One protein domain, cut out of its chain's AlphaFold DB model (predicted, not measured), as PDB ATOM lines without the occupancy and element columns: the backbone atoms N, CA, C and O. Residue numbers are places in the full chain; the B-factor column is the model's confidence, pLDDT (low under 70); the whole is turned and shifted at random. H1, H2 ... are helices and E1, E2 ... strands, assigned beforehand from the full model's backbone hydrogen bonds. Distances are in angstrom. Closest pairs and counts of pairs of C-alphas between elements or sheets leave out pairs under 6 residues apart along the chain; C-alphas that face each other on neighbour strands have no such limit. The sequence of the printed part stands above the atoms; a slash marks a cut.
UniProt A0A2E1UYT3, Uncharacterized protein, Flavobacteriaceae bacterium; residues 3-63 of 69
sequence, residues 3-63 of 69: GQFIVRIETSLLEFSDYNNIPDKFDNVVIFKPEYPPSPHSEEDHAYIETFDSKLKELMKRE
ATOM      1  N   GLY A   3       3.877  -0.467  33.166       89.50
ATOM      2  CA  GLY A   3       2.548  -0.404  32.579       89.50
ATOM      3  C   GLY A   3       2.536  -1.035  31.200       89.50
ATOM      4  O   GLY A   3       3.494  -1.686  30.807       89.50
ATOM      5  N   GLN A   4       1.463  -0.831  30.455       92.19
ATOM      6  CA  GLN A   4       1.356  -1.269  29.074       92.19
ATOM      7  C   GLN A   4       1.502  -0.065  28.146       92.19
ATOM      8  O   GLN A   4       0.651   0.829  28.116       92.19
ATOM      9  N   PHE A   5       2.580  -0.054  27.372       92.69
ATOM     10  CA  PHE A   5       2.864   0.983  26.394       92.69
ATOM     11  C   PHE A   5       2.977   0.346  25.019       92.69
ATOM     12  O   PHE A   5       3.851  -0.477  24.791       92.69
ATOM     13  N   ILE A   6       2.097   0.714  24.095       92.12
ATOM     14  CA  ILE A   6       2.184   0.251  22.710       92.12
ATOM     15  C   ILE A   6       2.506   1.452  21.847       92.12
ATOM     16  O   ILE A   6       1.761   2.432  21.841       92.12
ATOM     17  N   VAL A   7       3.601   1.367  21.103       91.44
ATOM     18  CA  VAL A   7       3.978   2.370  20.108       91.44
ATOM     19  C   VAL A   7       4.022   1.732  18.734       91.44
ATOM     20  O   VAL A   7       4.290   0.540  18.575       91.44
ATOM     21  N   ARG A   8       3.733   2.540  17.726       90.31
ATOM     22  CA  ARG A   8       3.825   2.151  16.329       90.31
ATOM     23  C   ARG A   8       5.133   2.664  15.755       90.31
ATOM     24  O   ARG A   8       5.450   3.838  15.925       90.31
ATOM     25  N   ILE A   9       5.848   1.794  15.054       89.81
ATOM     26  CA  ILE A   9       7.022   2.142  14.254       89.81
ATOM     27  C   ILE A   9       6.780   1.592  12.854       89.81
ATOM     28  O   ILE A   9       6.651   0.383  12.662       89.81
ATOM     29  N   GLU A  10       6.642   2.498  11.895       85.31
ATOM     30  CA  GLU A  10       6.275   2.260  10.505       85.31
ATOM     31  C   GLU A  10       4.955   1.466  10.385       85.31
ATOM     32  O   GLU A  10       3.839   2.006  10.440       85.31
ATOM     33  N   THR A  11       5.073   0.145  10.251       86.56
ATOM     34  CA  THR A  11       3.966  -0.812  10.111       86.56
ATOM     35  C   THR A  11       3.868  -1.799  11.276       86.56
ATOM     36  O   THR A  11       2.901  -2.555  11.350       86.56
ATOM     37  N   SER A  12       4.825  -1.766  12.207       90.00
ATOM     38  CA  SER A  12       4.898  -2.667  13.356       90.00
ATOM     39  C   SER A  12       4.389  -2.000  14.633       90.00
ATOM     40  O   SER A  12       4.606  -0.811  14.868       90.00
ATOM     41  N   LEU A  13       3.723  -2.787  15.476       92.50
ATOM     42  CA  LEU A  13       3.320  -2.399  16.825       92.50
ATOM     43  C   LEU A  13       4.275  -3.053  17.816       92.50
ATOM     44  O   LEU A  13       4.407  -4.275  17.835       92.50
ATOM     45  N   LEU A  14       4.938  -2.237  18.625       92.00
ATOM     46  CA  LEU A  14       5.846  -2.689  19.668       92.00
ATOM     47  C   LEU A  14       5.186  -2.461  21.017       92.00
ATOM     48  O   LEU A  14       4.798  -1.338  21.346       92.00
ATOM     49  N   GLU A  15       5.055  -3.539  21.781       93.50
ATOM     50  CA  GLU A  15       4.578  -3.498  23.153       93.50
ATOM     51  C   GLU A  15       5.767  -3.432  24.112       93.50
ATOM     52  O   GLU A  15       6.707  -4.223  24.040       93.50
ATOM     53  N   PHE A  16       5.697  -2.480  25.030       92.31
ATOM     54  CA  PHE A  16       6.674  -2.227  26.067       92.31
ATOM     55  C   PHE A  16       5.980  -2.255  27.422       92.31
ATOM     56  O   PHE A  16       4.958  -1.601  27.634       92.31
ATOM     57  N   SER A  17       6.565  -2.992  28.364       92.31
ATOM     58  CA  SER A  17       6.061  -3.064  29.739       92.31
ATOM     59  C   SER A  17       6.625  -1.963  30.652       92.31
ATOM     60  O   SER A  17       6.247  -1.836  31.818       92.31
ATOM     61  N   ASP A  18       7.583  -1.183  30.145       90.31
ATOM     62  CA  ASP A  18       8.239  -0.109  30.881       90.31
ATOM     63  C   ASP A  18       8.413   1.118  29.988       90.31
ATOM     64  O   ASP A  18       8.859   1.012  28.844       90.31
ATOM     65  N   TYR A  19       8.108   2.289  30.540       88.06
ATOM     66  CA  TYR A  19       8.255   3.569  29.854       88.06
ATOM     67  C   TYR A  19       9.680   3.795  29.337       88.06
ATOM     68  O   TYR A  19       9.866   4.328  28.250       88.06
ATOM     69  N   ASN A  20      10.696   3.377  30.095       87.06
ATOM     70  CA  ASN A  20      12.094   3.596  29.720       87.06
ATOM     71  C   ASN A  20      12.559   2.674  28.585       87.06
ATOM     72  O   ASN A  20      13.638   2.890  28.044       87.06
ATOM     73  N   ASN A  21      11.783   1.639  28.246       90.50
ATOM     74  CA  ASN A  21      12.068   0.795  27.086       90.50
ATOM     75  C   ASN A  21      11.508   1.382  25.787       90.50
ATOM     76  O   ASN A  21      11.904   0.938  24.712       90.50
ATOM     77  N   ILE A  22      10.601   2.361  25.872       87.88
ATOM     78  CA  ILE A  22      10.045   3.004  24.687       87.88
ATOM     79  C   ILE A  22      11.184   3.760  23.986       87.88
ATOM     80  O   ILE A  22      11.852   4.579  24.625       87.88
ATOM     81  N   PRO A  23      11.428   3.504  22.691       86.50
ATOM     82  CA  PRO A  23      12.464   4.207  21.952       86.50
ATOM     83  C   PRO A  23      12.181   5.711  21.900       86.50
ATOM     84  O   PRO A  23      11.034   6.149  21.933       86.50
ATOM     85  N   ASP A  24      13.236   6.518  21.776       82.94
ATOM     86  CA  ASP A  24      13.093   7.977  21.683       82.94
ATOM     87  C   ASP A  24      12.449   8.418  20.354       82.94
ATOM     88  O   ASP A  24      11.892   9.505  20.265       82.94
ATOM     89  N   LYS A  25      12.488   7.551  19.332       81.38
ATOM     90  CA  LYS A  25      11.865   7.767  18.024       81.38
ATOM     91  C   LYS A  25      10.898   6.640  17.700       81.38
ATOM     92  O   LYS A  25      11.288   5.475  17.650       81.38
ATOM     93  N   PHE A  26       9.655   7.007  17.440       88.62
ATOM     94  CA  PHE A  26       8.595   6.135  16.950       88.62
ATOM     95  C   PHE A  26       7.590   6.989  16.172       88.62
ATOM     96  O   PHE A  26       7.588   8.215  16.294       88.62
ATOM     97  N   ASP A  27       6.728   6.362  15.376       88.44
ATOM     98  CA  ASP A  27       5.731   7.093  14.597       88.44
ATOM     99  C   ASP A  27       4.667   7.696  15.502       88.44
ATOM    100  O   ASP A  27       4.516   8.911  15.533       88.44
ATOM    101  N   ASN A  28       3.955   6.841  16.242       88.19
ATOM    102  CA  ASN A  28       2.833   7.243  17.087       88.19
ATOM    103  C   ASN A  28       2.753   6.397  18.361       88.19
ATOM    104  O   ASN A  28       2.995   5.186  18.326       88.19
ATOM    105  N   VAL A  29       2.333   7.004  19.474       89.25
ATOM    106  CA  VAL A  29       1.892   6.239  20.650       89.25
ATOM    107  C   VAL A  29       0.487   5.709  20.377       89.25
ATOM    108  O   VAL A  29      -0.418   6.473  20.064       89.25
ATOM    109  N   VAL A  30       0.290   4.400  20.514       90.50
ATOM    110  CA  VAL A  30      -1.014   3.745  20.321       90.50
ATOM    111  C   VAL A  30      -1.712   3.518  21.658       90.50
ATOM    112  O   VAL A  30      -2.908   3.764  21.783       90.50
ATOM    113  N   ILE A  31      -0.973   3.055  22.670       90.31
ATOM    114  CA  ILE A  31      -1.490   2.819  24.021       90.31
ATOM    115  C   ILE A  31      -0.497   3.368  25.040       90.31
ATOM    116  O   ILE A  31       0.685   3.042  24.997       90.31
ATOM    117  N   PHE A  32      -1.000   4.149  25.993       91.06
ATOM    118  CA  PHE A  32      -0.264   4.588  27.174       91.06
ATOM    119  C   PHE A  32      -1.086   4.251  28.418       91.06
ATOM    120  O   PHE A  32      -2.003   4.983  28.788       91.06
ATOM    121  N   LYS A  33      -0.802   3.102  29.034       90.50
ATOM    122  CA  LYS A  33      -1.478   2.619  30.244       90.50
ATOM    123  C   LYS A  33      -0.456   2.348  31.345       90.50
ATOM    124  O   LYS A  33      -0.089   1.193  31.557       90.50
ATOM    125  N   PRO A  34       0.032   3.385  32.037       89.38
ATOM    126  CA  PRO A  34       0.861   3.180  33.212       89.38
ATOM    127  C   PRO A  34       0.087   2.453  34.314       89.38
ATOM    128  O   PRO A  34      -1.121   2.635  34.469       89.38
ATOM    129  N   GLU A  35       0.795   1.632  35.080       88.00
ATOM    130  CA  GLU A  35       0.254   0.987  36.268       88.00
ATOM    131  C   GLU A  35      -0.000   2.063  37.328       88.00
ATOM    132  O   GLU A  35       0.927   2.746  37.775       88.00
ATOM    133  N   TYR A  36      -1.274   2.256  37.670       82.31
ATOM    134  CA  TYR A  36      -1.680   3.186  38.711       82.31
ATOM    135  C   TYR A  36      -1.705   2.453  40.061       82.31
ATOM    136  O   TYR A  36      -2.179   1.316  40.133       82.31
ATOM    137  N   PRO A  37      -1.200   3.080  41.132       82.25
ATOM    138  CA  PRO A  37      -1.247   2.490  42.464       82.25
ATOM    139  C   PRO A  37      -2.708   2.301  42.907       82.25
ATOM    140  O   PRO A  37      -3.552   3.113  42.537       82.25
ATOM    141  N   PRO A  38      -3.059   1.252  43.671       81.38
ATOM    142  CA  PRO A  38      -4.421   1.053  44.170       81.38
ATOM    143  C   PRO A  38      -4.794   2.104  45.232       81.38
ATOM    144  O   PRO A  38      -3.934   2.581  45.965       81.38
ATOM    145  N   SER A  39      -6.078   2.464  45.343       79.62
ATOM    146  CA  SER A  39      -6.547   3.342  46.428       79.62
ATOM    147  C   SER A  39      -6.569   2.602  47.779       79.62
ATOM    148  O   SER A  39      -6.895   1.411  47.795       79.62
ATOM    149  N   PRO A  40      -6.335   3.277  48.925       86.50
ATOM    150  CA  PRO A  40      -6.054   4.707  49.092       86.50
ATOM    151  C   PRO A  40      -4.647   5.082  48.603       86.50
ATOM    152  O   PRO A  40      -3.669   4.461  48.997       86.50
ATOM    153  N   HIS A  41      -4.567   6.098  47.740       80.50
ATOM    154  CA  HIS A  41      -3.295   6.602  47.219       80.50
ATOM    155  C   HIS A  41      -2.603   7.452  48.295       80.50
ATOM    156  O   HIS A  41      -3.255   8.279  48.937       80.50
ATOM    157  N   SER A  42      -1.298   7.269  48.484       86.25
ATOM    158  CA  SER A  42      -0.469   8.128  49.340       86.25
ATOM    159  C   SER A  42      -0.062   9.412  48.601       86.25
ATOM    160  O   SER A  42      -0.174   9.500  47.381       86.25
ATOM    161  N   GLU A  43       0.457  10.425  49.298       87.50
ATOM    162  CA  GLU A  43       0.978  11.645  48.643       87.50
ATOM    163  C   GLU A  43       2.083  11.329  47.618       87.50
ATOM    164  O   GLU A  43       2.152  11.948  46.556       87.50
ATOM    165  N   GLU A  44       2.898  10.307  47.889       85.38
ATOM    166  CA  GLU A  44       3.916   9.799  46.962       85.38
ATOM    167  C   GLU A  44       3.295   9.222  45.678       85.38
ATOM    168  O   GLU A  44       3.813   9.439  44.581       85.38
ATOM    169  N   ASP A  45       2.147   8.547  45.795       87.38
ATOM    170  CA  ASP A  45       1.384   8.035  44.656       87.38
ATOM    171  C   ASP A  45       0.792   9.180  43.827       87.38
ATOM    172  O   ASP A  45       0.827   9.135  42.599       87.38
ATOM    173  N   HIS A  46       0.292  10.233  44.482       87.62
ATOM    174  CA  HIS A  46      -0.176  11.444  43.803       87.62
ATOM    175  C   HIS A  46       0.953  12.121  43.016       87.62
ATOM    176  O   HIS A  46       0.760  12.447  41.844       87.62
ATOM    177  N   ALA A  47       2.139  12.266  43.617       87.69
ATOM    178  CA  ALA A  47       3.316  12.794  42.931       87.69
ATOM    179  C   ALA A  47       3.718  11.908  41.742       87.69
ATOM    180  O   ALA A  47       4.038  12.416  40.668       87.69
ATOM    181  N   TYR A  48       3.644  10.582  41.893       86.25
ATOM    182  CA  TYR A  48       3.907   9.647  40.802       86.25
ATOM    183  C   TYR A  48       2.894   9.799  39.660       86.25
ATOM    184  O   TYR A  48       3.312   9.935  38.510       86.25
ATOM    185  N   ILE A  49       1.592   9.849  39.954       86.62
ATOM    186  CA  ILE A  49       0.522  10.033  38.958       86.62
ATOM    187  C   ILE A  49       0.662  11.382  38.238       86.62
ATOM    188  O   ILE A  49       0.467  11.445  37.026       86.62
ATOM    189  N   GLU A  50       1.067  12.447  38.932       89.94
ATOM    190  CA  GLU A  50       1.323  13.754  38.312       89.94
ATOM    191  C   GLU A  50       2.407  13.673  37.222       89.94
ATOM    192  O   GLU A  50       2.294  14.302  36.166       89.94
ATOM    193  N   THR A  51       3.419  12.813  37.402       89.38
ATOM    194  CA  THR A  51       4.444  12.613  36.366       89.38
ATOM    195  C   THR A  51       3.888  12.004  35.075       89.38
ATOM    196  O   THR A  51       4.513  12.153  34.023       89.38
ATOM    197  N   PHE A  52       2.719  11.351  35.109       89.25
ATOM    198  CA  PHE A  52       2.158  10.633  33.962       89.25
ATOM    199  C   PHE A  52       1.795  11.602  32.836       89.25
ATOM    200  O   PHE A  52       2.101  11.323  31.679       89.25
ATOM    201  N   ASP A  53       1.216  12.757  33.176       88.88
ATOM    202  CA  ASP A  53       0.891  13.820  32.215       88.88
ATOM    203  C   ASP A  53       2.154  14.340  31.515       88.88
ATOM    204  O   ASP A  53       2.226  14.395  30.285       88.88
ATOM    205  N   SER A  54       3.197  14.635  32.295       90.19
ATOM    206  CA  SER A  54       4.482  15.093  31.757       90.19
ATOM    207  C   SER A  54       5.122  14.047  30.841       90.19
ATOM    208  O   SER A  54       5.641  14.379  29.774       90.19
ATOM    209  N   LYS A  55       5.051  12.769  31.225       88.19
ATOM    210  CA  LYS A  55       5.611  11.641  30.471       88.19
ATOM    211  C   LYS A  55       4.850  11.363  29.179       88.19
ATOM    212  O   LYS A  55       5.491  11.080  28.166       88.19
ATOM    213  N   LEU A  56       3.524  11.484  29.196       88.44
ATOM    214  CA  LEU A  56       2.694  11.395  28.000       88.44
ATOM    215  C   LEU A  56       3.015  12.538  27.033       88.44
ATOM    216  O   LEU A  56       3.280  12.279  25.865       88.44
ATOM    217  N   LYS A  57       3.091  13.786  27.516       88.25
ATOM    218  CA  LYS A  57       3.496  14.944  26.697       88.25
ATOM    219  C   LYS A  57       4.892  14.780  26.103       88.25
ATOM    220  O   LYS A  57       5.125  15.188  24.972       88.25
ATOM    221  N   GLU A  58       5.826  14.203  26.853       88.50
ATOM    222  CA  GLU A  58       7.168  13.886  26.359       88.50
ATOM    223  C   GLU A  58       7.123  12.840  25.237       88.50
ATOM    224  O   GLU A  58       7.761  13.036  24.207       88.50
ATOM    225  N   LEU A  59       6.313  11.784  25.377       87.25
ATOM    226  CA  LEU A  59       6.095  10.826  24.291       87.25
ATOM    227  C   LEU A  59       5.442  11.483  23.072       87.25
ATOM    228  O   LEU A  59       5.885  11.242  21.956       87.25
ATOM    229  N   MET A  60       4.464  12.365  23.269       84.56
ATOM    230  CA  MET A  60       3.844  13.101  22.164       84.56
ATOM    231  C   MET A  60       4.789  14.100  21.482       84.56
ATOM    232  O   MET A  60       4.567  14.505  20.352       84.56
ATOM    233  N   LYS A  61       5.860  14.538  22.151       85.12
ATOM    234  CA  LYS A  61       6.923  15.331  21.506       85.12
ATOM    235  C   LYS A  61       7.907  14.463  20.726       85.12
ATOM    236  O   LYS A  61       8.527  14.949  19.786       85.12
ATOM    237  N   ARG A  62       8.094  13.216  21.164       83.69
ATOM    238  CA  ARG A  62       8.952  12.207  20.526       83.69
ATOM    239  C   ARG A  62       8.296  11.559  19.309       83.69
ATOM    240  O   ARG A  62       9.005  11.085  18.421       83.69
ATOM    241  N   GLU A  63       6.964  11.520  19.277       83.00
ATOM    242  CA  GLU A  63       6.218  10.978  18.145       83.00
ATOM    243  C   GLU A  63       6.604  11.760  16.875       83.00
ATOM    244  O   GLU A  63       6.485  12.982  16.785       83.00
TER     245      GLU A  63
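This is residues 3 to 63 of the 69 residues of an uncharacterized protein of Flavobacteriaceae bacterium (UniProt A0A2E1UYT3). A small antiparallel sheet of three strands has one long helix, H1, running over its edge strand E3, while the first part of H1 reaches past the end of the sheet. After E3, residues 35 to 42 run on beyond the sheet, and the helix folds back from there. The outline is a rod of 41 by 19 by 15 A, only just compact and close to loose, with a radius of gyration of the C-alphas of 12.6 A. The printed part has 61 residues, mixed in class, with E1, E2, E3 and H1 along the chain and the sheet order E2, E1, E3.

E1, residues 3 to 9, begins at C-alpha 3 (2.548, -0.404, 32.579) and is 19.0 A long. E2 is residues 12 to 18, 18.0 A, and E3 is residues 28 to 34, 16.7 A. H1, residues 43 to 62, is 29.2 A long and ends at C-alpha 62 (8.952, 12.207, 20.526).

E1 and E2 form a hairpin, antiparallel at 153 degrees, with N 5 and O 16 at 2.8 A. E1 is also antiparallel to E3, at 175 degrees, with N 6 and O 31 at 2.9 A. The sheet is twisted, its C-alphas lying up to 4.2 A off the best plane. H1 is on the sheet at a height of 8.6 A, and it lies only just over E3, with 3 of its C-alphas falling there. It runs along the strands, at 7 degrees to E3 on the local plane. The closest C-alphas of E3 and H1, Val 29 and Leu 59, are 7.2 A apart. In H1, 13 of 16 O i to N i+4 pairs are within hydrogen-bond range.

The C-alphas farthest apart, Thr 11 and Pro 40, are 40.6 A apart. The printed part has no cut and no long link. Mean pLDDT of the printed part is 87.9, and no printed residue is under 70.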